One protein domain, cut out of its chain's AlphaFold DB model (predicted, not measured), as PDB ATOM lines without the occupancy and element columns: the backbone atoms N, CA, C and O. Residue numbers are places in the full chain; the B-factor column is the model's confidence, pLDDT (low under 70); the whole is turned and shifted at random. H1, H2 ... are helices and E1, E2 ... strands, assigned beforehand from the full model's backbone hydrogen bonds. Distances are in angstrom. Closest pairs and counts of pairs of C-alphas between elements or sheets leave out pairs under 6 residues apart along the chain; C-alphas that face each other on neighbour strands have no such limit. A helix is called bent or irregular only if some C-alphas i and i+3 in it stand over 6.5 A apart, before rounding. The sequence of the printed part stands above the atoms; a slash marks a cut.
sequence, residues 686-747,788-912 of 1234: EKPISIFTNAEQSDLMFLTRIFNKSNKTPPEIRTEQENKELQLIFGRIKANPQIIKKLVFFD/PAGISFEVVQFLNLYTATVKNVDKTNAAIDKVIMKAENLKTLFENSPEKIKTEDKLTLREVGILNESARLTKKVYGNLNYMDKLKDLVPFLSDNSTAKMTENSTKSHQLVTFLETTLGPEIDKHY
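AT A GLANCE: This is residues 686 to 747 and 788 to 912 of the 1234 residues of an uncharacterized protein of Parachlamydiaceae bacterium (UniProt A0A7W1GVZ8). The model is a long body of two helical lobes: H1 to H4 cross one another at one end, and H5, H6 and H8 make the other, with H6 crossing the longer H5 and H8. H7 bridges them, packing on H1 and H6, and residues 901 to 912, of which 901 to 911 belong to H8, stick out. The printed part has 187 residues, with helices H1 to H6, strand E1, then H7 and H8; it is mostly helix. It is loose, with a radius of gyration of the C-alphas of 20.1 A, and spans 70 by 35 by 35 A.

IN THESE COORDINATES: H1, residues 694 to 710, begins at C-alpha (140.189, 128.503, 189.148) and is 24.4 A long. H2 is residues 720 to 735, H3 737 to 744 and H4 793 to 806. H5, 809 to 832, measures 33.6 A. H6 is 845 to 858, E1 860 to 862 and H7 867 to 874. H8, 881 to 911, measures 43.8 A and ends at (125.705, 180.534, 165.844); it has a kink of 32 degrees near residue 904 and is irregular, but only just: C-alphas 903 and 906 are 6.9 A apart.

HOW THE PARTS SIT: The hub, H6, touches H8 at a steep tilt of 62 degrees, opposite ways, closest at the C-alphas of Ala 855 and His 894, 4.2 A. H5 touches H8 at Asn 813 and Met 886, C-alphas 6.3 A. H7 touches H1, at Phe 707 and Leu 874, C-alphas 7.3 A. H4 touches H1 and H3; H2 is close to H1 but not clearly touching. E1 pairs with no named strand. O i to N i+4 pairs are all within hydrogen-bond range except in H6, 8 of 10, and H8, 25 of 27.

THE WHOLE: Residues 748 to 787 are not printed; C-alphas 747 and 788 are 13.3 A apart. The link H5 to H6 is long. Fifty residues are under pLDDT 70, among them 803 to 809 and 859 to 866.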
ATOM      1  N   GLU A 686     139.678 122.514 194.954       57.44
ATOM      2  CA  GLU A 686     138.648 123.155 195.761       57.44
ATOM      3  C   GLU A 686     137.680 123.939 194.872       57.44
ATOM      4  O   GLU A 686     138.059 124.507 193.840       57.44
ATOM      5  N   LYS A 687     136.402 123.967 195.270       53.28
ATOM      6  CA  LYS A 687     135.382 124.730 194.545       53.28
ATOM      7  C   LYS A 687     135.803 126.206 194.482       53.28
ATOM      8  O   LYS A 687     136.172 126.759 195.517       53.28
ATOM      9  N   PRO A 688     135.721 126.851 193.304       56.19
ATOM     10  CA  PRO A 688     136.126 128.240 193.159       56.19
ATOM     11  C   PRO A 688     135.333 129.141 194.112       56.19
ATOM     12  O   PRO A 688     134.111 129.038 194.213       56.19
ATOM     13  N   ILE A 689     136.045 130.041 194.794       51.06
ATOM     14  CA  ILE A 689     135.469 131.053 195.700       51.06
ATOM     15  C   ILE A 689     134.821 132.199 194.894       51.06
ATOM     16  O   ILE A 689     134.022 132.973 195.419       51.06
ATOM     17  N   SER A 690     135.151 132.317 193.604       63.38
ATOM     18  CA  SER A 690     134.641 133.350 192.702       63.38
ATOM     19  C   SER A 690     133.690 132.787 191.639       63.38
ATOM     20  O   SER A 690     133.570 131.578 191.450       63.38
ATOM     21  N   ILE A 691     133.017 133.677 190.899       69.62
ATOM     22  CA  ILE A 691     132.196 133.282 189.740       69.62
ATOM     23  C   ILE A 691     133.040 132.745 188.567       69.62
ATOM     24  O   ILE A 691     132.495 132.198 187.601       69.62
ATOM     25  N   PHE A 692     134.362 132.913 188.628       76.00
ATOM     26  CA  PHE A 692     135.316 132.370 187.674       76.00
ATOM     27  C   PHE A 692     135.775 130.990 188.132       76.00
ATOM     28  O   PHE A 692     135.946 130.743 189.322       76.00
ATOM     29  N   THR A 693     136.002 130.079 187.190       83.88
ATOM     30  CA  THR A 693     136.731 128.850 187.527       83.88
ATOM     31  C   THR A 693     138.151 129.201 187.976       83.88
ATOM     32  O   THR A 693     138.679 130.255 187.621       83.88
ATOM     33  N   ASN A 694     138.804 128.308 188.715       78.38
ATOM     34  CA  ASN A 694     140.189 128.503 189.148       78.38
ATOM     35  C   ASN A 694     141.140 128.808 187.968       78.38
ATOM     36  O   ASN A 694     142.015 129.667 188.074       78.38
ATOM     37  N   ALA A 695     140.910 128.176 186.810       81.75
ATOM     38  CA  ALA A 695     141.641 128.455 185.576       81.75
ATOM     39  C   ALA A 695     141.334 129.854 185.008       81.75
ATOM     40  O   ALA A 695     142.252 130.580 184.641       81.75
ATOM     41  N   GLU A 696     140.058 130.253 184.977       84.56
ATOM     42  CA  GLU A 696     139.636 131.588 184.530       84.56
ATOM     43  C   GLU A 696     140.201 132.694 185.442       84.56
ATOM     44  O   GLU A 696     140.677 133.715 184.953       84.56
ATOM     45  N   GLN A 697     140.192 132.491 186.762       83.62
ATOM     46  CA  GLN A 697     140.743 133.442 187.729       83.62
ATOM     47  C   GLN A 697     142.267 133.558 187.604       83.62
ATOM     48  O   GLN A 697     142.788 134.670 187.583       83.62
ATOM     49  N   SER A 698     142.969 132.430 187.470       82.81
ATOM     50  CA  SER A 698     144.417 132.386 187.231       82.81
ATOM     51  C   SER A 698     144.804 133.148 185.954       82.81
ATOM     52  O   SER A 698     145.701 133.992 185.978       82.81
ATOM     53  N   ASP A 699     144.056 132.947 184.865       86.44
ATOM     54  CA  ASP A 699     144.254 133.652 183.595       86.44
ATOM     55  C   ASP A 699     144.063 135.177 183.735       86.44
ATOM     56  O   ASP A 699     144.863 135.961 183.217       86.44
ATOM     57  N   LEU A 700     143.044 135.622 184.480       84.88
ATOM     58  CA  LEU A 700     142.795 137.046 184.740       84.88
ATOM     59  C   LEU A 700     143.858 137.673 185.660       84.88
ATOM     60  O   LEU A 700     144.299 138.793 185.404       84.88
ATOM     61  N   MET A 701     144.314 136.950 186.687       84.62
ATOM     62  CA  MET A 701     145.411 137.390 187.559       84.62
ATOM     63  C   MET A 701     146.728 137.523 186.787       84.62
ATOM     64  O   MET A 701     147.471 138.489 186.974       84.62
ATOM     65  N   PHE A 702     147.006 136.586 185.876       85.75
ATOM     66  CA  PHE A 702     148.163 136.668 184.991       85.75
ATOM     67  C   PHE A 702     148.098 137.921 184.110       85.75
ATOM     68  O   PHE A 702     149.081 138.655 184.019       85.75
ATOM     69  N   LEU A 703     146.938 138.222 183.514       82.75
ATOM     70  CA  LEU A 703     146.757 139.457 182.748       82.75
ATOM     71  C   LEU A 703     147.011 140.697 183.610       82.75
ATOM     72  O   LEU A 703     147.740 141.586 183.180       82.75
ATOM     73  N   THR A 704     146.504 140.744 184.845       83.19
ATOM     74  CA  THR A 704     146.765 141.863 185.766       83.19
ATOM     75  C   THR A 704     148.249 142.033 186.061       83.19
ATOM     76  O   THR A 704     148.757 143.156 186.025       83.19
ATOM     77  N   ARG A 705     148.981 140.935 186.259       85.31
ATOM     78  CA  ARG A 705     150.435 140.981 186.419       85.31
ATOM     79  C   ARG A 705     151.128 141.595 185.207       85.31
ATOM     80  O   ARG A 705     151.988 142.459 185.373       85.31
ATOM     81  N   ILE A 706     150.762 141.161 184.002       82.19
ATOM     82  CA  ILE A 706     151.355 141.685 182.767       82.19
ATOM     83  C   ILE A 706     151.034 143.174 182.597       82.19
ATOM     84  O   ILE A 706     151.935 143.955 182.303       82.19
ATOM     85  N   PHE A 707     149.797 143.591 182.874       74.94
ATOM     86  CA  PHE A 707     149.407 145.003 182.873       74.94
ATOM     87  C   PHE A 707     150.258 145.840 183.825       74.94
ATOM     88  O   PHE A 707     150.738 146.910 183.450       74.94
ATOM     89  N   ASN A 708     150.475 145.350 185.044       78.31
ATOM     90  CA  ASN A 708     151.285 146.047 186.034       78.31
ATOM     91  C   ASN A 708     152.748 146.167 185.587       78.31
ATOM     92  O   ASN A 708     153.336 147.230 185.757       78.31
ATOM     93  N   LYS A 709     153.319 145.130 184.956       80.75
ATOM     94  CA  LYS A 709     154.668 145.190 184.362       80.75
ATOM     95  C   LYS A 709     154.765 146.214 183.228       80.75
ATOM     96  O   LYS A 709     155.714 146.995 183.195       80.75
ATOM     97  N   SER A 710     153.778 146.238 182.331       70.44
ATOM     98  CA  SER A 710     153.738 147.165 181.192       70.44
ATOM     99  C   SER A 710     153.512 148.625 181.598       70.44
ATOM    100  O   SER A 710     153.939 149.519 180.879       70.44
ATOM    101  N   ASN A 711     152.867 148.879 182.741       68.19
ATOM    102  CA  ASN A 711     152.622 150.233 183.252       68.19
ATOM    103  C   ASN A 711     153.748 150.767 184.169       68.19
ATOM    104  O   ASN A 711     153.630 151.892 184.657       68.19
ATOM    105  N   LYS A 712     154.815 149.997 184.438       74.25
ATOM    106  CA  LYS A 712     155.999 150.506 185.154       74.25
ATOM    107  C   LYS A 712     156.751 151.526 184.294       74.25
ATOM    108  O   LYS A 712     156.688 151.484 183.069       74.25
ATOM    109  N   THR A 713     157.493 152.422 184.943       68.00
ATOM    110  CA  THR A 713     158.324 153.428 184.268       68.00
ATOM    111  C   THR A 713     159.777 153.279 184.734       68.00
ATOM    112  O   THR A 713     160.067 153.660 185.870       68.00
ATOM    113  N   PRO A 714     160.695 152.748 183.900       71.19
ATOM    114  CA  PRO A 714     160.470 152.235 182.542       71.19
ATOM    115  C   PRO A 714     159.670 150.910 182.521       71.19
ATOM    116  O   PRO A 714     159.682 150.191 183.524       71.19
ATOM    117  N   PRO A 715     158.986 150.571 181.408       72.81
ATOM    118  CA  PRO A 715     158.247 149.313 181.287       72.81
ATOM    119  C   PRO A 715     159.168 148.104 181.463       72.81
ATOM    120  O   PRO A 715     160.245 148.047 180.867       72.81
ATOM    121  N   GLU A 716     158.750 147.115 182.257       78.75
ATOM    122  CA  GLU A 716     159.515 145.872 182.406       78.75
ATOM    123  C   GLU A 716     159.369 144.989 181.157       78.75
ATOM    124  O   GLU A 716     158.266 144.774 180.648       78.75
ATOM    125  N   ILE A 717     160.491 144.446 180.669       77.44
ATOM    126  CA  ILE A 717     160.519 143.568 179.491       77.44
ATOM    127  C   ILE A 717     159.830 142.239 179.829       77.44
ATOM    128  O   ILE A 717     160.155 141.588 180.822       77.44
ATOM    129  N   ARG A 718     158.886 141.821 178.978       81.12
ATOM    130  CA  ARG A 718     158.234 140.506 179.071       81.12
ATOM    131  C   ARG A 718     159.144 139.415 178.530       81.12
ATOM    132  O   ARG A 718     159.791 139.587 177.499       81.12
ATOM    133  N   THR A 719     159.137 138.274 179.197       83.00
ATOM    134  CA  THR A 719     159.827 137.070 178.727       83.00
ATOM    135  C   THR A 719     159.086 136.428 177.545       83.00
ATOM    136  O   THR A 719     157.878 136.599 177.375       83.00
ATOM    137  N   GLU A 720     159.791 135.640 176.728       78.94
ATOM    138  CA  GLU A 720     159.178 134.891 175.617       78.94
ATOM    139  C   GLU A 720     158.082 133.927 176.110       78.94
ATOM    140  O   GLU A 720     157.036 133.774 175.476       78.94
ATOM    141  N   GLN A 721     158.293 133.320 177.280       81.31
ATOM    142  CA  GLN A 721     157.323 132.438 177.921       81.31
ATOM    143  C   GLN A 721     156.054 133.190 178.341       81.31
ATOM    144  O   GLN A 721     154.955 132.700 178.093       81.31
ATOM    145  N   GLU A 722     156.187 134.395 178.901       81.62
ATOM    146  CA  GLU A 722     155.031 135.233 179.236       81.62
ATOM    147  C   GLU A 722     154.226 135.620 177.990       81.62
ATOM    148  O   GLU A 722     153.000 135.626 178.042       81.62
ATOM    149  N   ASN A 723     154.885 135.882 176.855       79.56
ATOM    150  CA  ASN A 723     154.197 136.161 175.591       79.56
ATOM    151  C   ASN A 723     153.425 134.937 175.064       79.56
ATOM    152  O   ASN A 723     152.278 135.081 174.636       79.56
ATOM    153  N   LYS A 724     154.016 133.733 175.134       81.31
ATOM    154  CA  LYS A 724     153.338 132.474 174.763       81.31
ATOM    155  C   LYS A 724     152.135 132.194 175.665       81.31
ATOM    156  O   LYS A 724     151.066 131.832 175.179       81.31
ATOM    157  N   GLU A 725     152.281 132.392 176.973       81.19
ATOM    158  CA  GLU A 725     151.188 132.176 177.922       81.19
ATOM    159  C   GLU A 725     150.057 133.193 177.728       81.19
ATOM    160  O   GLU A 725     148.887 132.813 177.716       81.19
ATOM    161  N   LEU A 726     150.390 134.458 177.459       81.19
ATOM    162  CA  LEU A 726     149.407 135.480 177.117       81.19
ATOM    163  C   LEU A 726     148.613 135.107 175.851       81.19
ATOM    164  O   LEU A 726     147.392 135.254 175.828       81.19
ATOM    165  N   GLN A 727     149.272 134.555 174.826       79.75
ATOM    166  CA  GLN A 727     148.616 134.051 173.612       79.75
ATOM    167  C   GLN A 727     147.618 132.937 173.896       79.75
ATOM    168  O   GLN A 727     146.488 132.973 173.403       79.75
ATOM    169  N   LEU A 728     148.000 131.987 174.743       82.25
ATOM    170  CA  LEU A 728     147.109 130.915 175.164       82.25
ATOM    171  C   LEU A 728     145.923 131.452 175.979       82.25
ATOM    172  O   LEU A 728     144.790 131.034 175.739       82.25
ATOM    173  N   ILE A 729     146.152 132.405 176.889       83.44
ATOM    174  CA  ILE A 729     145.099 133.041 177.697       83.44
ATOM    175  C   ILE A 729     144.087 133.764 176.806       83.44
ATOM    176  O   ILE A 729     142.886 133.528 176.922       83.44
ATOM    177  N   PHE A 730     144.540 134.599 175.865       78.75
ATOM    178  CA  PHE A 730     143.632 135.283 174.941       78.75
ATOM    179  C   PHE A 730     142.890 134.306 174.022       78.75
ATOM    180  O   PHE A 730     141.706 134.515 173.753       78.75
ATOM    181  N   GLY A 731     143.541 133.218 173.593       78.81
ATOM    182  CA  GLY A 731     142.893 132.122 172.871       78.81
ATOM    183  C   GLY A 731     141.755 131.488 173.678       78.81
ATOM    184  O   GLY A 731     140.645 131.340 173.165       78.81
ATOM    185  N   ARG A 732     141.987 131.204 174.966       82.12
ATOM    186  CA  ARG A 732     140.967 130.666 175.882       82.12
ATOM    187  C   ARG A 732     139.828 131.650 176.142       82.12
ATOM    188  O   ARG A 732     138.666 131.254 176.080       82.12
ATOM    189  N   ILE A 733     140.128 132.931 176.360       76.19
ATOM    190  CA  ILE A 733     139.110 133.981 176.542       76.19
ATOM    191  C   ILE A 733     138.251 134.140 175.279       76.19
ATOM    192  O   ILE A 733     137.035 134.311 175.376       76.19
ATOM    193  N   LYS A 734     138.853 134.047 174.085       72.94
ATOM    194  CA  LYS A 734     138.129 134.090 172.805       72.94
ATOM    195  C   LYS A 734     137.232 132.859 172.619       72.94
ATOM    196  O   LYS A 734     136.094 133.013 172.183       72.94
ATOM    197  N   ALA A 735     137.724 131.672 172.980       76.81
ATOM    198  CA  ALA A 735     136.996 130.408 172.867       76.81
ATOM    199  C   ALA A 735     135.859 130.256 173.896       76.81
ATOM    200  O   ALA A 735     134.884 129.558 173.625       76.81
ATOM    201  N   ASN A 736     135.947 130.921 175.053       76.94
ATOM    202  CA  ASN A 736     134.941 130.842 176.111       76.94
ATOM    203  C   ASN A 736     134.211 132.187 176.325       76.94
ATOM    204  O   ASN A 736     134.591 132.992 177.183       76.94
ATOM    205  N   PRO A 737     133.095 132.436 175.612       67.94
ATOM    206  CA  PRO A 737     132.339 133.679 175.738       67.94
ATOM    207  C   PRO A 737     131.701 133.894 177.122       67.94
ATOM    208  O   PRO A 737     131.257 135.011 177.394       67.94
ATOM    209  N   GLN A 738     131.661 132.879 177.997       72.88
ATOM    210  CA  GLN A 738     131.109 133.007 179.349       72.88
ATOM    211  C   GLN A 738     132.003 133.836 180.270       72.88
ATOM    212  O   GLN A 738     131.471 134.564 181.103       72.88
ATOM    213  N   ILE A 739     133.329 133.817 180.084       74.75
ATOM    214  CA  ILE A 739     134.261 134.662 180.857       74.75
ATOM    215  C   ILE A 739     133.878 136.136 180.704       74.75
ATOM    216  O   ILE A 739     133.850 136.891 181.666       74.75
ATOM    217  N   ILE A 740     133.488 136.531 179.495       66.38
ATOM    218  CA  ILE A 740     133.134 137.911 179.156       66.38
ATOM    219  C   ILE A 740     131.786 138.288 179.759       66.38
ATOM    220  O   ILE A 740     131.657 139.342 180.370       66.38
ATOM    221  N   LYS A 741     130.788 137.401 179.657       68.69
ATOM    222  CA  LYS A 741     129.499 137.598 180.338       68.69
ATOM    223  C   LYS A 741     129.691 137.745 181.850       68.69
ATOM    224  O   LYS A 741     129.041 138.586 182.457       68.69
ATOM    225  N   LYS A 742     130.623 136.982 182.435       75.06
ATOM    226  CA  LYS A 742     131.006 137.095 183.848       75.06
ATOM    227  C   LYS A 742     131.687 138.438 184.163       75.06
ATOM    228  O   LYS A 742     131.379 139.043 185.183       75.06
ATOM    229  N   LEU A 743     132.563 138.930 183.282       67.38
ATOM    230  CA  LEU A 743     133.270 140.211 183.440       67.38
ATOM    231  C   LEU A 743     132.339 141.435 183.396       67.38
ATOM    232  O   LEU A 743     132.601 142.409 184.100       67.38
ATOM    233  N   VAL A 744     131.227 141.375 182.653       62.28
ATOM    234  CA  VAL A 744     130.203 142.442 182.626       62.28
ATOM    235  C   VAL A 744     129.625 142.716 184.023       62.28
ATOM    236  O   VAL A 744     129.305 143.860 184.334       62.28
ATOM    237  N   PHE A 745     129.556 141.716 184.911       59.62
ATOM    238  CA  PHE A 745     129.049 141.905 186.280       59.62
ATOM    239  C   PHE A 745     129.977 142.718 187.195       59.62
ATOM    240  O   PHE A 745     129.550 143.116 188.282       59.62
ATOM    241  N   PHE A 746     131.219 142.960 186.769       61.44
ATOM    242  CA  PHE A 746     132.208 143.761 187.492       61.44
ATOM    243  C   PHE A 746     132.443 145.137 186.860       61.44
ATOM    244  O   PHE A 746     133.324 145.872 187.308       61.44
ATOM    245  N   ASP A 747     131.669 145.504 185.835       56.28
ATOM    246  CA  ASP A 747     131.692 146.851 185.275       56.28
ATOM    247  C   ASP A 747     130.956 147.826 186.228       56.28
ATOM    248  O   ASP A 747     129.752 147.679 186.460       56.28
ATOM    249  N   PRO A 788     137.662 139.498 192.385       68.31
ATOM    250  CA  PRO A 788     138.472 138.492 193.049       68.31
ATOM    251  C   PRO A 788     139.893 139.015 193.246       68.31
ATOM    252  O   PRO A 788     140.426 139.736 192.397       68.31
ATOM    253  N   ALA A 789     140.493 138.675 194.386       65.31
ATOM    254  CA  ALA A 789     141.825 139.150 194.727       65.31
ATOM    255  C   ALA A 789     142.820 138.818 193.599       65.31
ATOM    256  O   ALA A 789     142.839 137.697 193.091       65.31
ATOM    257  N   GLY A 790     143.626 139.808 193.203       69.69
ATOM    258  CA  GLY A 790     144.600 139.683 192.116       69.69
ATOM    259  C   GLY A 790     144.085 140.046 190.719       69.69
ATOM    260  O   GLY A 790     144.881 140.049 189.788       69.69
ATOM    261  N   ILE A 791     142.805 140.393 190.547       76.88
ATOM    262  CA  ILE A 791     142.276 140.924 189.278       76.88
ATOM    263  C   ILE A 791     142.086 142.436 189.411       76.88
ATOM    264  O   ILE A 791     141.355 142.907 190.282       76.88
ATOM    265  N   SER A 792     142.735 143.206 188.540       75.62
ATOM    266  CA  SER A 792     142.616 144.665 188.512       75.62
ATOM    267  C   SER A 792     141.450 145.141 187.650       75.62
ATOM    268  O   SER A 792     141.041 144.494 186.681       75.62
ATOM    269  N   PHE A 793     140.922 146.313 187.991       68.38
ATOM    270  CA  PHE A 793     139.815 146.925 187.267       68.38
ATOM    271  C   PHE A 793     140.194 147.280 185.820       68.38
ATOM    272  O   PHE A 793     139.396 147.125 184.895       68.38
ATOM    273  N   GLU A 794     141.446 147.678 185.611       66.38
ATOM    274  CA  GLU A 794     142.021 148.006 184.312       66.38
ATOM    275  C   GLU A 794     141.988 146.807 183.356       66.38
ATOM    276  O   GLU A 794     141.711 146.984 182.171       66.38
ATOM    277  N   VAL A 795     142.209 145.585 183.859       76.00
ATOM    278  CA  VAL A 795     142.117 144.361 183.048       76.00
ATOM    279  C   VAL A 795     140.679 144.065 182.658       76.00
ATOM    280  O   VAL A 795     140.428 143.699 181.512       76.00
ATOM    281  N   VAL A 796     139.721 144.262 183.565       71.94
ATOM    282  CA  VAL A 796     138.296 144.073 183.255       71.94
ATOM    283  C   VAL A 796     137.838 145.059 182.186       71.94
ATOM    284  O   VAL A 796     137.246 144.646 181.189       71.94
ATOM    285  N   GLN A 797     138.168 146.346 182.339       67.12
ATOM    286  CA  GLN A 797     137.873 147.357 181.321       67.12
ATOM    287  C   GLN A 797     138.522 147.016 179.982       67.12
ATOM    288  O   GLN A 797     137.865 147.070 178.940       67.12
ATOM    289  N   PHE A 798     139.802 146.642 180.010       73.50
ATOM    290  CA  PHE A 798     140.516 146.272 178.803       73.50
ATOM    291  C   PHE A 798     139.879 145.067 178.121       73.50
ATOM    292  O   PHE A 798     139.698 145.120 176.914       73.50
ATOM    293  N   LEU A 799     139.516 144.008 178.852       74.06
ATOM    294  CA  LEU A 799     138.913 142.803 178.280       74.06
ATOM    295  C   LEU A 799     137.502 143.056 177.747       74.06
ATOM    296  O   LEU A 799     137.154 142.531 176.691       74.06
ATOM    297  N   ASN A 800     136.702 143.892 178.411       68.44
ATOM    298  CA  ASN A 800     135.399 144.310 177.893       68.44
ATOM    299  C   ASN A 800     135.558 145.088 176.580       68.44
ATOM    300  O   ASN A 800     134.898 144.772 175.590       68.44
ATOM    301  N   LEU A 801     136.492 146.043 176.531       64.69
ATOM    302  CA  LEU A 801     136.775 146.808 175.318       64.69
ATOM    303  C   LEU A 801     137.386 145.925 174.221       64.69
ATOM    304  O   LEU A 801     136.949 145.981 173.074       64.69
ATOM    305  N   TYR A 802     138.321 145.049 174.587       71.94
ATOM    306  CA  TYR A 802     138.975 144.084 173.710       71.94
ATOM    307  C   TYR A 802     137.947 143.156 173.082       71.94
ATOM    308  O   TYR A 802     137.993 142.917 171.890       71.94
ATOM    309  N   THR A 803     136.978 142.656 173.838       65.75
ATOM    310  CA  THR A 803     136.015 141.676 173.325       65.75
ATOM    311  C   THR A 803     134.887 142.308 172.529       65.75
ATOM    312  O   THR A 803     134.493 141.739 171.509       65.75
ATOM    313  N   ALA A 804     134.413 143.490 172.940       62.97
ATOM    314  CA  ALA A 804     133.495 144.306 172.146       62.97
ATOM    315  C   ALA A 804     134.111 144.670 170.787       62.97
ATOM    316  O   ALA A 804     133.424 144.659 169.766       62.97
ATOM    317  N   THR A 805     135.419 144.923 170.790       62.19
ATOM    318  CA  THR A 805     136.210 145.227 169.603       62.19
ATOM    319  C   THR A 805     136.460 143.966 168.768       62.19
ATOM    320  O   THR A 805     135.994 143.899 167.635       62.19
ATOM    321  N   VAL A 806     137.092 142.934 169.347       62.66
ATOM    322  CA  VAL A 806     137.625 141.722 168.692       62.66
ATOM    323  C   VAL A 806     136.569 140.768 168.140       62.66
ATOM    324  O   VAL A 806     136.755 140.230 167.050       62.66
ATOM    325  N   LYS A 807     135.433 140.565 168.821       60.12
ATOM    326  CA  LYS A 807     134.419 139.593 168.359       60.12
ATOM    327  C   LYS A 807     133.757 139.963 167.033       60.12
ATOM    328  O   LYS A 807     133.202 139.086 166.384       60.12
ATOM    329  N   ASN A 808     133.809 141.234 166.648       62.19
ATOM    330  CA  ASN A 808     133.177 141.733 165.434       62.19
ATOM    331  C   ASN A 808     134.151 142.511 164.545       62.19
ATOM    332  O   ASN A 808     133.671 143.232 163.682       62.19
ATOM    333  N   VAL A 809     135.476 142.409 164.733       68.69
ATOM    334  CA  VAL A 809     136.449 143.308 164.067       68.69
ATOM    335  C   VAL A 809     136.239 143.364 162.576       68.69
ATOM    336  O   VAL A 809     136.200 144.458 162.046       68.69
ATOM    337  N   ASP A 810     136.029 142.238 161.902       70.00
ATOM    338  CA  ASP A 810     135.903 142.257 160.444       70.00
ATOM    339  C   ASP A 810     134.605 142.946 159.993       70.00
ATOM    340  O   ASP A 810     134.622 143.794 159.101       70.00
ATOM    341  N   LYS A 811     133.483 142.675 160.675       73.12
ATOM    342  CA  LYS A 811     132.190 143.333 160.414       73.12
ATOM    343  C   LYS A 811     132.223 144.822 160.777       73.12
ATOM    344  O   LYS A 811     131.665 145.652 160.062       73.12
ATOM    345  N   THR A 812     132.875 145.155 161.885       74.94
ATOM    346  CA  THR A 812     133.069 146.516 162.384       74.94
ATOM    347  C   THR A 812     134.008 147.291 161.461       74.94
ATOM    348  O   THR A 812     133.671 148.404 161.082       74.94
ATOM    349  N   ASN A 813     135.113 146.693 161.009       81.50
ATOM    350  CA  ASN A 813     136.048 147.271 160.044       81.50
ATOM    351  C   ASN A 813     135.362 147.523 158.706       81.50
ATOM    352  O   ASN A 813     135.461 148.629 158.205       81.50
ATOM    353  N   ALA A 814     134.606 146.564 158.160       85.00
ATOM    354  CA  ALA A 814     133.879 146.771 156.906       85.00
ATOM    355  C   ALA A 814     132.853 147.918 157.006       85.00
ATOM    356  O   ALA A 814     132.702 148.716 156.080       85.00
ATOM    357  N   ALA A 815     132.158 148.030 158.145       85.88
ATOM    358  CA  ALA A 815     131.254 149.146 158.401       85.88
ATOM    359  C   ALA A 815     132.010 150.478 158.534       85.88
ATOM    360  O   ALA A 815     131.578 151.470 157.951       85.88
ATOM    361  N   ILE A 816     133.133 150.503 159.260       90.38
ATOM    362  CA  ILE A 816     133.969 151.697 159.429       90.38
ATOM    363  C   ILE A 816     134.572 152.130 158.089       90.38
ATOM    364  O   ILE A 816     134.457 153.302 157.759       90.38
ATOM    365  N   ASP A 817     135.119 151.216 157.281       93.50
ATOM    366  CA  ASP A 817     135.693 151.505 155.958       93.50
ATOM    367  C   ASP A 817     134.681 152.226 155.066       93.50
ATOM    368  O   ASP A 817     134.986 153.253 154.464       93.50
ATOM    369  N   LYS A 818     133.446 151.709 155.012       94.44
ATOM    370  CA  LYS A 818     132.367 152.322 154.231       94.44
ATOM    371  C   LYS A 818     132.093 153.754 154.688       94.44
ATOM    372  O   LYS A 818     131.879 154.633 153.855       94.44
ATOM    373  N   VAL A 819     132.097 153.985 156.000       96.12
ATOM    374  CA  VAL A 819     131.875 155.315 156.572       96.12
ATOM    375  C   VAL A 819     133.074 156.238 156.348       96.12
ATOM    376  O   VAL A 819     132.863 157.400 156.015       96.12
ATOM    377  N   ILE A 820     134.307 155.738 156.469       97.44
ATOM    378  CA  ILE A 820     135.540 156.483 156.189       97.44
ATOM    379  C   ILE A 820     135.561 156.929 154.730       97.44
ATOM    380  O   ILE A 820     135.679 158.123 154.489       97.44
ATOM    381  N   MET A 821     135.353 156.019 153.770       97.00
ATOM    382  CA  MET A 821     135.325 156.366 152.342       97.00
ATOM    383  C   MET A 821     134.285 157.450 152.049       97.00
ATOM    384  O   MET A 821     134.553 158.412 151.333       97.00
ATOM    385  N   LYS A 822     133.087 157.326 152.636       97.38
ATOM    386  CA  LYS A 822     132.036 158.337 152.498       97.38
ATOM    387  C   LYS A 822     132.454 159.682 153.104       97.38
ATOM    388  O   LYS A 822     132.241 160.716 152.481       97.38
ATOM    389  N   ALA A 823     133.049 159.678 154.294       97.50
ATOM    390  CA  ALA A 823     133.496 160.885 154.985       97.50
ATOM    391  C   ALA A 823     134.672 161.578 154.278       97.50
ATOM    392  O   ALA A 823     134.701 162.805 154.227       97.50
ATOM    393  N   GLU A 824     135.611 160.819 153.709       97.75
ATOM    394  CA  GLU A 824     136.709 161.338 152.884       97.75
ATOM    395  C   GLU A 824     136.168 161.988 151.607       97.75
ATOM    396  O   GLU A 824     136.487 163.143 151.332       97.75
ATOM    397  N   ASN A 825     135.264 161.309 150.892       96.88
ATOM    398  CA  ASN A 825     134.595 161.879 149.719       96.88
ATOM    399  C   ASN A 825     133.824 163.157 150.073       96.88
ATOM    400  O   ASN A 825     133.930 164.161 149.368       96.88
ATOM    401  N   LEU A 826     133.080 163.150 151.185       97.44
ATOM    402  CA  LEU A 826     132.352 164.320 151.668       97.44
ATOM    403  C   LEU A 826     133.298 165.474 152.018       97.44
ATOM    404  O   LEU A 826     133.008 166.613 151.663       97.44
ATOM    405  N   LYS A 827     134.427 165.196 152.681       97.50
ATOM    406  CA  LYS A 827     135.462 166.194 152.971       97.50
ATOM    407  C   LYS A 827     135.981 166.825 151.677       97.50
ATOM    408  O   LYS A 827     135.974 168.046 151.560       97.50
ATOM    409  N   THR A 828     136.349 166.013 150.686       97.00
ATOM    410  CA  THR A 828     136.825 166.500 149.381       97.00
ATOM    411  C   THR A 828     135.762 167.323 148.648       97.00
ATOM    412  O   THR A 828     136.089 168.352 148.056       97.00
ATOM    413  N   LEU A 829     134.489 166.917 148.692       96.56
ATOM    414  CA  LEU A 829     133.386 167.696 148.117       96.56
ATOM    415  C   LEU A 829     133.178 169.019 148.858       96.56
ATOM    416  O   LEU A 829     132.962 170.041 148.218       96.56
ATOM    417  N   PHE A 830     133.273 169.019 150.186       96.19
ATOM    418  CA  PHE A 830     133.109 170.221 151.000       96.19
ATOM    419  C   PHE A 830     134.225 171.242 150.764       96.19
ATOM    420  O   PHE A 830     133.945 172.434 150.701       96.19
ATOM    421  N   GLU A 831     135.465 170.785 150.593       94.56
ATOM    422  CA  GLU A 831     136.619 171.653 150.329       94.56
ATOM    423  C   GLU A 831     136.607 172.236 148.902       94.56
ATOM    424  O   GLU A 831     137.034 173.372 148.711       94.56
ATOM    425  N   ASN A 832     136.090 171.501 147.907       96.25
ATOM    426  CA  ASN A 832     136.173 171.902 146.493       96.25
ATOM    427  C   ASN A 832     134.868 172.448 145.887       96.25
ATOM    428  O   ASN A 832     134.909 173.215 144.926       96.25
ATOM    429  N   SER A 833     133.699 171.992 146.344       94.69
ATOM    430  CA  SER A 833     132.383 172.351 145.783       94.69
ATOM    431  C   SER A 833     131.236 172.079 146.785       94.69
ATOM    432  O   SER A 833     130.402 171.199 146.533       94.69
ATOM    433  N   PRO A 834     131.164 172.786 147.934       91.75
ATOM    434  CA  PRO A 834     130.171 172.514 148.980       91.75
ATOM    435  C   PRO A 834     128.709 172.595 148.505       91.75
ATOM    436  O   PRO A 834     127.833 171.951 149.079       91.75
ATOM    437  N   GLU A 835     128.430 173.360 147.451       92.38
ATOM    438  CA  GLU A 835     127.119 173.477 146.809       92.38
ATOM    439  C   GLU A 835     126.667 172.216 146.059       92.38
ATOM    440  O   GLU A 835     125.474 172.060 145.802       92.38
ATOM    441  N   LYS A 836     127.592 171.305 145.724       94.75
ATOM    442  CA  LYS A 836     127.293 170.045 145.024       94.75
ATOM    443  C   LYS A 836     126.973 168.884 145.965       94.75
ATOM    444  O   LYS A 836     126.587 167.826 145.479       94.75
ATOM    445  N   ILE A 837     127.132 169.067 147.278       96.00
ATOM    446  CA  ILE A 837     126.867 168.025 148.277       96.00
ATOM    447  C   ILE A 837     125.368 167.712 148.306       96.00
ATOM    448  O   ILE A 837     124.548 168.555 148.685       96.00
ATOM    449  N   LYS A 838     125.011 166.480 147.945       95.69
ATOM    450  CA  LYS A 838     123.638 165.971 147.993       95.69
ATOM    451  C   LYS A 838     123.344 165.318 149.339       95.69
ATOM    452  O   LYS A 838     124.238 165.094 150.150       95.69
ATOM    453  N   THR A 839     122.077 165.012 149.608       94.81
ATOM    454  CA  THR A 839     121.645 164.415 150.888       94.81
ATOM    455  C   THR A 839     122.296 163.054 151.149       94.81
ATOM    456  O   THR A 839     122.618 162.746 152.295       94.81
ATOM    457  N   GLU A 840     122.518 162.260 150.102       94.62
ATOM    458  CA  GLU A 840     123.176 160.952 150.147       94.62
ATOM    459  C   GLU A 840     124.672 161.022 150.495       94.62
ATOM    460  O   GLU A 840     125.184 160.094 151.129       94.62
ATOM    461  N   ASP A 841     125.346 162.128 150.162       96.19
ATOM    462  CA  ASP A 841     126.768 162.349 150.458       96.19
ATOM    463  C   ASP A 841     126.993 162.660 151.948       96.19
ATOM    464  O   ASP A 841     128.036 162.336 152.518       96.19
ATOM    465  N   LYS A 842     125.992 163.258 152.608       97.44
ATOM    466  CA  LYS A 842     126.063 163.691 154.012       97.44
ATOM    467  C   LYS A 842     126.197 162.516 154.969       97.44
ATOM    468  O   LYS A 842     125.576 161.464 154.786       97.44
ATOM    469  N   LEU A 843     126.927 162.723 156.062       97.56
ATOM    470  CA  LEU A 843     127.037 161.727 157.124       97.56
ATOM    471  C   LEU A 843     125.769 161.709 157.977       97.56
ATOM    472  O   LEU A 843     125.328 162.730 158.502       97.56
ATOM    473  N   THR A 844     125.190 160.530 158.152       96.69
ATOM    474  CA  THR A 844     124.088 160.315 159.090       96.69
ATOM    475  C   THR A 844     124.589 160.336 160.532       96.69
ATOM    476  O   THR A 844     125.763 160.083 160.812       96.69
ATOM    477  N   LEU A 845     123.684 160.554 161.489       94.69
ATOM    478  CA  LEU A 845     124.024 160.544 162.916       94.69
ATOM    479  C   LEU A 845     124.687 159.230 163.381       94.69
ATOM    480  O   LEU A 845     125.586 159.237 164.225       94.69
ATOM    481  N   ARG A 846     124.271 158.098 162.804       94.62
ATOM    482  CA  ARG A 846     124.877 156.790 163.076       94.62
ATOM    483  C   ARG A 846     126.311 156.717 162.561       94.62
ATOM    484  O   ARG A 846     127.176 156.229 163.281       94.62
ATOM    485  N   GLU A 847     126.551 157.200 161.345       95.81
ATOM    486  CA  GLU A 847     127.867 157.210 160.695       95.81
ATOM    487  C   GLU A 847     128.862 158.100 161.456       95.81
ATOM    488  O   GLU A 847     129.960 157.647 161.771       95.81
ATOM    489  N   VAL A 848     128.454 159.307 161.871       95.31
ATOM    490  CA  VAL A 848     129.285 160.171 162.737       95.31
ATOM    491  C   VAL A 848     129.595 159.478 164.065       95.31
ATOM    492  O   VAL A 848     130.731 159.519 164.536       95.31
ATOM    493  N   GLY A 849     128.611 158.792 164.656       92.31
ATOM    494  CA  GLY A 849     128.826 158.019 165.876       92.31
ATOM    495  C   GLY A 849     129.837 156.885 165.707       92.31
ATOM    496  O   GLY A 849     130.667 156.686 166.591       92.31
ATOM    497  N   ILE A 850     129.817 156.180 164.571       91.12
ATOM    498  CA  ILE A 850     130.803 155.137 164.241       91.12
ATOM    499  C   ILE A 850     132.210 155.741 164.129       91.12
ATOM    500  O   ILE A 850     133.132 155.225 164.761       91.12
ATOM    501  N   LEU A 851     132.368 156.855 163.401       92.69
ATOM    502  CA  LEU A 851     133.656 157.555 163.288       92.69
ATOM    503  C   LEU A 851     134.170 158.001 164.655       92.69
ATOM    504  O   LEU A 851     135.326 157.764 164.990       92.69
ATOM    505  N   ASN A 852     133.313 158.611 165.474       90.75
ATOM    506  CA  ASN A 852     133.715 159.097 166.786       90.75
ATOM    507  C   ASN A 852     134.132 157.962 167.729       90.75
ATOM    508  O   ASN A 852     135.134 158.080 168.429       90.75
ATOM    509  N   GLU A 853     133.400 156.848 167.751       86.00
ATOM    510  CA  GLU A 853     133.770 155.693 168.575       86.00
ATOM    511  C   GLU A 853     135.063 155.029 168.078       86.00
ATOM    512  O   GLU A 853     135.906 154.673 168.901       86.00
ATOM    513  N   SER A 854     135.282 154.946 166.760       88.06
ATOM    514  CA  SER A 854     136.552 154.462 166.200       88.06
ATOM    515  C   SER A 854     137.716 155.407 166.526       88.06
ATOM    516  O   SER A 854     138.762 154.955 166.982       88.06
ATOM    517  N   ALA A 855     137.525 156.724 166.411       88.25
ATOM    518  CA  ALA A 855     138.532 157.730 166.756       88.25
ATOM    519  C   ALA A 855     138.969 157.666 168.232       88.25
ATOM    520  O   ALA A 855     140.122 157.964 168.564       88.25
ATOM    521  N   ARG A 856     138.066 157.269 169.143       82.56
ATOM    522  CA  ARG A 856     138.368 157.130 170.580       82.56
ATOM    523  C   ARG A 856     139.389 156.037 170.876       82.56
ATOM    524  O   ARG A 856     140.093 156.164 171.873       82.56
ATOM    525  N   LEU A 857     139.534 155.034 170.012       77.12
ATOM    526  CA  LEU A 857     140.543 153.978 170.165       77.12
ATOM    527  C   LEU A 857     141.973 154.525 170.021       77.12
ATOM    528  O   LEU A 857     142.905 154.037 170.656       77.12
ATOM    529  N   THR A 858     142.141 155.598 169.249       73.50
ATOM    530  CA  THR A 858     143.409 156.333 169.114       73.50
ATOM    531  C   THR A 858     143.518 157.544 170.039       73.50
ATOM    532  O   THR A 858     144.587 158.145 170.141       73.50
ATOM    533  N   LYS A 859     142.445 157.915 170.752       69.94
ATOM    534  CA  LYS A 859     142.499 158.994 171.747       69.94
ATOM    535  C   LYS A 859     143.285 158.506 172.968       69.94
ATOM    536  O   LYS A 859     143.203 157.344 173.363       69.94
ATOM    537  N   LYS A 860     144.064 159.392 173.588       61.97
ATOM    538  CA  LYS A 860     144.765 159.095 174.846       61.97
ATOM    539  C   LYS A 860     143.725 158.935 175.961       61.97
ATOM    540  O   LYS A 860     143.189 159.930 176.434       61.97
ATOM    541  N   VAL A 861     143.401 157.696 176.338       53.00
ATOM    542  CA  VAL A 861     142.386 157.390 177.371       53.00
ATOM    543  C   VAL A 861     143.031 157.124 178.738       53.00
ATOM    544  O   VAL A 861     142.432 157.432 179.763       53.00
ATOM    545  N   TYR A 862     144.276 156.629 178.777       47.09
ATOM    546  CA  TYR A 862     144.930 156.185 180.015       47.09
ATOM    547  C   TYR A 862     146.299 156.845 180.209       47.09
ATOM    548  O   TYR A 862     147.305 156.333 179.715       47.09
ATOM    549  N   GLY A 863     146.358 157.965 180.935       45.56
ATOM    550  CA  GLY A 863     147.631 158.518 181.428       45.56
ATOM    551  C   GLY A 863     148.679 158.824 180.347       45.56
ATOM    552  O   GLY A 863     149.864 158.663 180.611       45.56
ATOM    553  N   ASN A 864     148.240 159.269 179.160       52.31
ATOM    554  CA  ASN A 864     149.019 159.651 177.962       52.31
ATOM    555  C   ASN A 864     149.233 158.601 176.853       52.31
ATOM    556  O   ASN A 864     149.725 158.991 175.793       52.31
ATOM    557  N   LEU A 865     148.811 157.342 177.019       53.09
ATOM    558  CA  LEU A 865     148.890 156.317 175.960       53.09
ATOM    559  C   LEU A 865     147.527 156.093 175.284       53.09
ATOM    560  O   LEU A 865     146.483 156.129 175.951       53.09
ATOM    561  N   ASN A 866     147.526 155.892 173.961       68.94
ATOM    562  CA  ASN A 866     146.312 155.545 173.220       68.94
ATOM    563  C   ASN A 866     145.957 154.051 173.432       68.94
ATOM    564  O   ASN A 866     146.815 153.247 173.806       68.94
ATOM    565  N   TYR A 867     144.681 153.679 173.279       71.06
ATOM    566  CA  TYR A 867     144.233 152.304 173.557       71.06
ATOM    567  C   TYR A 867     144.870 151.283 172.604       71.06
ATOM    568  O   TYR A 867     145.222 150.188 173.037       71.06
ATOM    569  N   MET A 868     145.072 151.651 171.336       73.00
ATOM    570  CA  MET A 868     145.685 150.775 170.332       73.00
ATOM    571  C   MET A 868     147.174 150.509 170.587       73.00
ATOM    572  O   MET A 868     147.626 149.395 170.361       73.00
ATOM    573  N   ASP A 869     147.923 151.477 171.104       71.50
ATOM    574  CA  ASP A 869     149.325 151.347 171.500       71.50
ATOM    575  C   ASP A 869     149.412 150.403 172.691       71.50
ATOM    576  O   ASP A 869     150.174 149.446 172.659       71.50
ATOM    577  N   LYS A 870     148.527 150.571 173.688       69.94
ATOM    578  CA  LYS A 870     148.416 149.606 174.788       69.94
ATOM    579  C   LYS A 870     148.042 148.214 174.293       69.94
ATOM    580  O   LYS A 870     148.568 147.244 174.816       69.94
ATOM    581  N   LEU A 871     147.148 148.092 173.312       69.88
ATOM    582  CA  LEU A 871     146.767 146.801 172.735       69.88
ATOM    583  C   LEU A 871     147.941 146.147 171.988       69.88
ATOM    584  O   LEU A 871     148.179 144.958 172.181       69.88
ATOM    585  N   LYS A 872     148.685 146.918 171.186       70.38
ATOM    586  CA  LYS A 872     149.896 146.470 170.477       70.38
ATOM    587  C   LYS A 872     150.990 146.050 171.447       70.38
ATOM    588  O   LYS A 872     151.588 144.992 171.261       70.38
ATOM    589  N   ASP A 873     151.206 146.844 172.492       70.44
ATOM    590  CA  ASP A 873     152.146 146.529 173.552       70.44
ATOM    591  C   ASP A 873     151.687 145.259 174.246       70.44
ATOM    592  O   ASP A 873     152.383 144.259 174.211       70.44
ATOM    593  N   LEU A 874     150.490 145.220 174.819       65.69
ATOM    594  CA  LEU A 874     150.035 144.084 175.613       65.69
ATOM    595  C   LEU A 874     149.916 142.802 174.806       65.69
ATOM    596  O   LEU A 874     150.198 141.746 175.359       65.69
ATOM    597  N   VAL A 875     149.576 142.871 173.522       66.38
ATOM    598  CA  VAL A 875     149.291 141.684 172.723       66.38
ATOM    599  C   VAL A 875     149.987 141.730 171.352       66.38
ATOM    600  O   VAL A 875     149.326 141.836 170.320       66.38
ATOM    601  N   PRO A 876     151.328 141.592 171.297       63.09
ATOM    602  CA  PRO A 876     152.087 141.759 170.057       63.09
ATOM    603  C   PRO A 876     151.695 140.758 168.965       63.09
ATOM    604  O   PRO A 876     151.778 141.076 167.786       63.09
ATOM    605  N   PHE A 877     151.232 139.560 169.339       60.12
ATOM    606  CA  PHE A 877     150.792 138.513 168.407       60.12
ATOM    607  C   PHE A 877     149.380 138.731 167.848       60.12
ATOM    608  O   PHE A 877     148.976 138.017 166.936       60.12
ATOM    609  N   LEU A 878     148.614 139.688 168.386       58.06
ATOM    610  CA  LEU A 878     147.352 140.113 167.783       58.06
ATOM    611  C   LEU A 878     147.556 141.095 166.637       58.06
ATOM    612  O   LEU A 878     146.566 141.570 166.101       58.06
ATOM    613  N   SER A 879     148.795 141.365 166.223       54.00
ATOM    614  CA  SER A 879     149.141 142.046 164.968       54.00
ATOM    615  C   SER A 879     148.750 141.235 163.716       54.00
ATOM    616  O   SER A 879     149.479 141.182 162.731       54.00
ATOM    617  N   ASP A 880     147.583 140.591 163.743       64.19
ATOM    618  CA  ASP A 880     146.914 140.138 162.540       64.19
ATOM    619  C   ASP A 880     146.486 141.345 161.683       64.19
ATOM    620  O   ASP A 880     146.415 142.495 162.137       64.19
ATOM    621  N   ASN A 881     146.205 141.092 160.403       69.12
ATOM    622  CA  ASN A 881     145.772 142.135 159.468       69.12
ATOM    623  C   ASN A 881     144.539 142.911 159.977       69.12
ATOM    624  O   ASN A 881     144.364 144.080 159.630       69.12
ATOM    625  N   SER A 882     143.697 142.296 160.813       69.19
ATOM    626  CA  SER A 882     142.447 142.878 161.299       69.19
ATOM    627  C   SER A 882     142.674 143.959 162.367       69.19
ATOM    628  O   SER A 882     142.022 145.007 162.311       69.19
ATOM    629  N   THR A 883     143.618 143.786 163.301       71.25
ATOM    630  CA  THR A 883     143.964 144.842 164.280       71.25
ATOM    631  C   THR A 883     144.809 145.961 163.674       71.25
ATOM    632  O   THR A 883     144.647 147.129 164.052       71.25
ATOM    633  N   ALA A 884     145.676 145.640 162.707       78.31
ATOM    634  CA  ALA A 884     146.422 146.633 161.939       78.31
ATOM    635  C   ALA A 884     145.453 147.557 161.188       78.31
ATOM    636  O   ALA A 884     145.505 148.779 161.358       78.31
ATOM    637  N   LYS A 885     144.484 146.965 160.480       84.12
ATOM    638  CA  LYS A 885     143.399 147.686 159.812       84.12
ATOM    639  C   LYS A 885     142.541 148.492 160.784       84.12
ATOM    640  O   LYS A 885     142.205 149.636 160.506       84.12
ATOM    641  N   MET A 886     142.230 147.950 161.959       82.38
ATOM    642  CA  MET A 886     141.476 148.694 162.971       82.38
ATOM    643  C   MET A 886     142.253 149.899 163.518       82.38
ATOM    644  O   MET A 886     141.657 150.944 163.787       82.38
ATOM    645  N   THR A 887     143.577 149.783 163.651       83.06
ATOM    646  CA  THR A 887     144.443 150.916 164.008       83.06
ATOM    647  C   THR A 887     144.385 151.987 162.924       83.06
ATOM    648  O   THR A 887     144.121 153.144 163.237       83.06
ATOM    649  N   GLU A 888     144.573 151.598 161.659       88.81
ATOM    650  CA  GLU A 888     144.486 152.502 160.507       88.81
ATOM    651  C   GLU A 888     143.130 153.221 160.461       88.81
ATOM    652  O   GLU A 888     143.075 154.449 160.406       88.81
ATOM    653  N   ASN A 889     142.038 152.464 160.582       90.31
ATOM    654  CA  ASN A 889     140.676 152.983 160.601       90.31
ATOM    655  C   ASN A 889     140.427 153.949 161.756       90.31
ATOM    656  O   ASN A 889     139.768 154.972 161.576       90.31
ATOM    657  N   SER A 890     140.982 153.663 162.931       88.25
ATOM    658  CA  SER A 890     140.869 154.545 164.093       88.25
ATOM    659  C   SER A 890     141.637 155.848 163.879       88.25
ATOM    660  O   SER A 890     141.101 156.921 164.152       88.25
ATOM    661  N   THR A 891     142.843 155.782 163.305       90.31
ATOM    662  CA  THR A 891     143.639 156.965 162.948       90.31
ATOM    663  C   THR A 891     142.931 157.821 161.898       90.31
ATOM    664  O   THR A 891     142.785 159.028 162.101       90.31
ATOM    665  N   LYS A 892     142.429 157.214 160.816       94.56
ATOM    666  CA  LYS A 892     141.647 157.908 159.779       94.56
ATOM    667  C   LYS A 892     140.373 158.523 160.353       94.56
ATOM    668  O   LYS A 892     140.094 159.700 160.133       94.56
ATOM    669  N   SER A 893     139.638 157.775 161.173       93.94
ATOM    670  CA  SER A 893     138.446 158.285 161.858       93.94
ATOM    671  C   SER A 893     138.774 159.469 162.765       93.94
ATOM    672  O   SER A 893     138.028 160.444 162.784       93.94
ATOM    673  N   HIS A 894     139.902 159.439 163.480       92.25
ATOM    674  CA  HIS A 894     140.343 160.563 164.304       92.25
ATOM    675  C   HIS A 894     140.642 161.814 163.471       92.25
ATOM    676  O   HIS A 894     140.211 162.906 163.847       92.25
ATOM    677  N   GLN A 895     141.299 161.667 162.317       94.56
ATOM    678  CA  GLN A 895     141.546 162.774 161.388       94.56
ATOM    679  C   GLN A 895     140.236 163.360 160.848       94.56
ATOM    680  O   GLN A 895     140.078 164.579 160.805       94.56
ATOM    681  N   LEU A 896     139.272 162.507 160.490       96.44
ATOM    682  CA  LEU A 896     137.962 162.925 159.987       96.44
ATOM    683  C   LEU A 896     137.110 163.612 161.062       96.44
ATOM    684  O   LEU A 896     136.501 164.643 160.790       96.44
ATOM    685  N   VAL A 897     137.092 163.097 162.293       94.19
ATOM    686  CA  VAL A 897     136.407 163.753 163.422       94.19
ATOM    687  C   VAL A 897     137.056 165.100 163.725       94.19
ATOM    688  O   VAL A 897     136.344 166.086 163.877       94.19
ATOM    689  N   THR A 898     138.389 165.172 163.721       93.94
ATOM    690  CA  THR A 898     139.123 166.437 163.897       93.94
ATOM    691  C   THR A 898     138.785 167.438 162.795       93.94
ATOM    692  O   THR A 898     138.594 168.620 163.074       93.94
ATOM    693  N   PHE A 899     138.664 166.977 161.547       95.69
ATOM    694  CA  PHE A 899     138.193 167.801 160.436       95.69
ATOM    695  C   PHE A 899     136.779 168.338 160.695       95.69
ATOM    696  O   PHE A 899     136.565 169.544 160.566       95.69
ATOM    697  N   LEU A 900     135.833 167.486 161.109       95.94
ATOM    698  CA  LEU A 900     134.468 167.917 161.428       95.94
ATOM    699  C   LEU A 900     134.455 168.928 162.581       95.94
ATOM    700  O   LEU A 900     133.795 169.954 162.471       95.94
ATOM    701  N   GLU A 901     135.195 168.678 163.661       94.00
ATOM    702  CA  GLU A 901     135.277 169.578 164.820       94.00
ATOM    703  C   GLU A 901     135.922 170.922 164.459       94.00
ATOM    704  O   GLU A 901     135.397 171.965 164.834       94.00
ATOM    705  N   THR A 902     137.000 170.920 163.674       94.69
ATOM    706  CA  THR A 902     137.687 172.153 163.241       94.69
ATOM    707  C   THR A 902     136.836 172.963 162.263       94.69
ATOM    708  O   THR A 902     136.853 174.189 162.296       94.69
ATOM    709  N   THR A 903     136.065 172.286 161.409       94.69
ATOM    710  CA  THR A 903     135.188 172.931 160.421       94.69
ATOM    711  C   THR A 903     133.919 173.481 161.066       94.69
ATOM    712  O   THR A 903     133.485 174.585 160.753       94.69
ATOM    713  N   LEU A 904     133.299 172.707 161.960       95.31
ATOM    714  CA  LEU A 904     132.004 173.039 162.550       95.31
ATOM    715  C   LEU A 904     132.129 173.870 163.826       95.31
ATOM    716  O   LEU A 904     131.219 174.640 164.106       95.31
ATOM    717  N   GLY A 905     133.218 173.729 164.586       94.00
ATOM    718  CA  GLY A 905     133.429 174.400 165.872       94.00
ATOM    719  C   GLY A 905     133.240 175.917 165.798       94.00
ATOM    720  O   GLY A 905     132.317 176.415 166.434       94.00
ATOM    721  N   PRO A 906     133.994 176.648 164.952       94.94
ATOM    722  CA  PRO A 906     133.858 178.102 164.839       94.94
ATOM    723  C   PRO A 906     132.460 178.568 164.400       94.94
ATOM    724  O   PRO A 906     132.003 179.636 164.803       94.94
ATOM    725  N   GLU A 907     131.777 177.781 163.565       95.12
ATOM    726  CA  GLU A 907     130.405 178.066 163.131       95.12
ATOM    727  C   GLU A 907     129.402 177.815 164.264       95.12
ATOM    728  O   GLU A 907     128.483 178.604 164.456       95.12
ATOM    729  N   ILE A 908     129.582 176.743 165.041       95.31
ATOM    730  CA  ILE A 908     128.786 176.434 166.235       95.31
ATOM    731  C   ILE A 908     128.969 177.528 167.290       95.31
ATOM    732  O   ILE A 908     127.968 178.015 167.818       95.31
ATOM    733  N   ASP A 909     130.215 177.931 167.552       95.50
ATOM    734  CA  ASP A 909     130.561 178.964 168.526       95.50
ATOM    735  C   ASP A 909     129.871 180.293 168.186       95.50
ATOM    736  O   ASP A 909     129.260 180.915 169.043       95.50
ATOM    737  N   LYS A 910     129.862 180.705 166.912       95.81
ATOM    738  CA  LYS A 910     129.207 181.957 166.486       95.81
ATOM    739  C   LYS A 910     127.682 181.882 166.416       95.81
ATOM    740  O   LYS A 910     127.018 182.917 166.475       95.81
ATOM    741  N   HIS A 911     127.122 180.695 166.187       96.25
ATOM    742  CA  HIS A 911     125.705 180.534 165.844       96.25
ATOM    743  C   HIS A 911     124.778 180.501 167.063       96.25
ATOM    744  O   HIS A 911     123.618 180.907 166.961       96.25
ATOM    745  N   TYR A 912     125.260 180.020 168.209       96.62
ATOM    746  CA  TYR A 912     124.484 179.960 169.450       96.62
ATOM    747  C   TYR A 912     124.902 181.065 170.419       96.62
ATOM    748  O   TYR A 912     126.032 181.527 170.391       96.62
TER     749      TYR A 912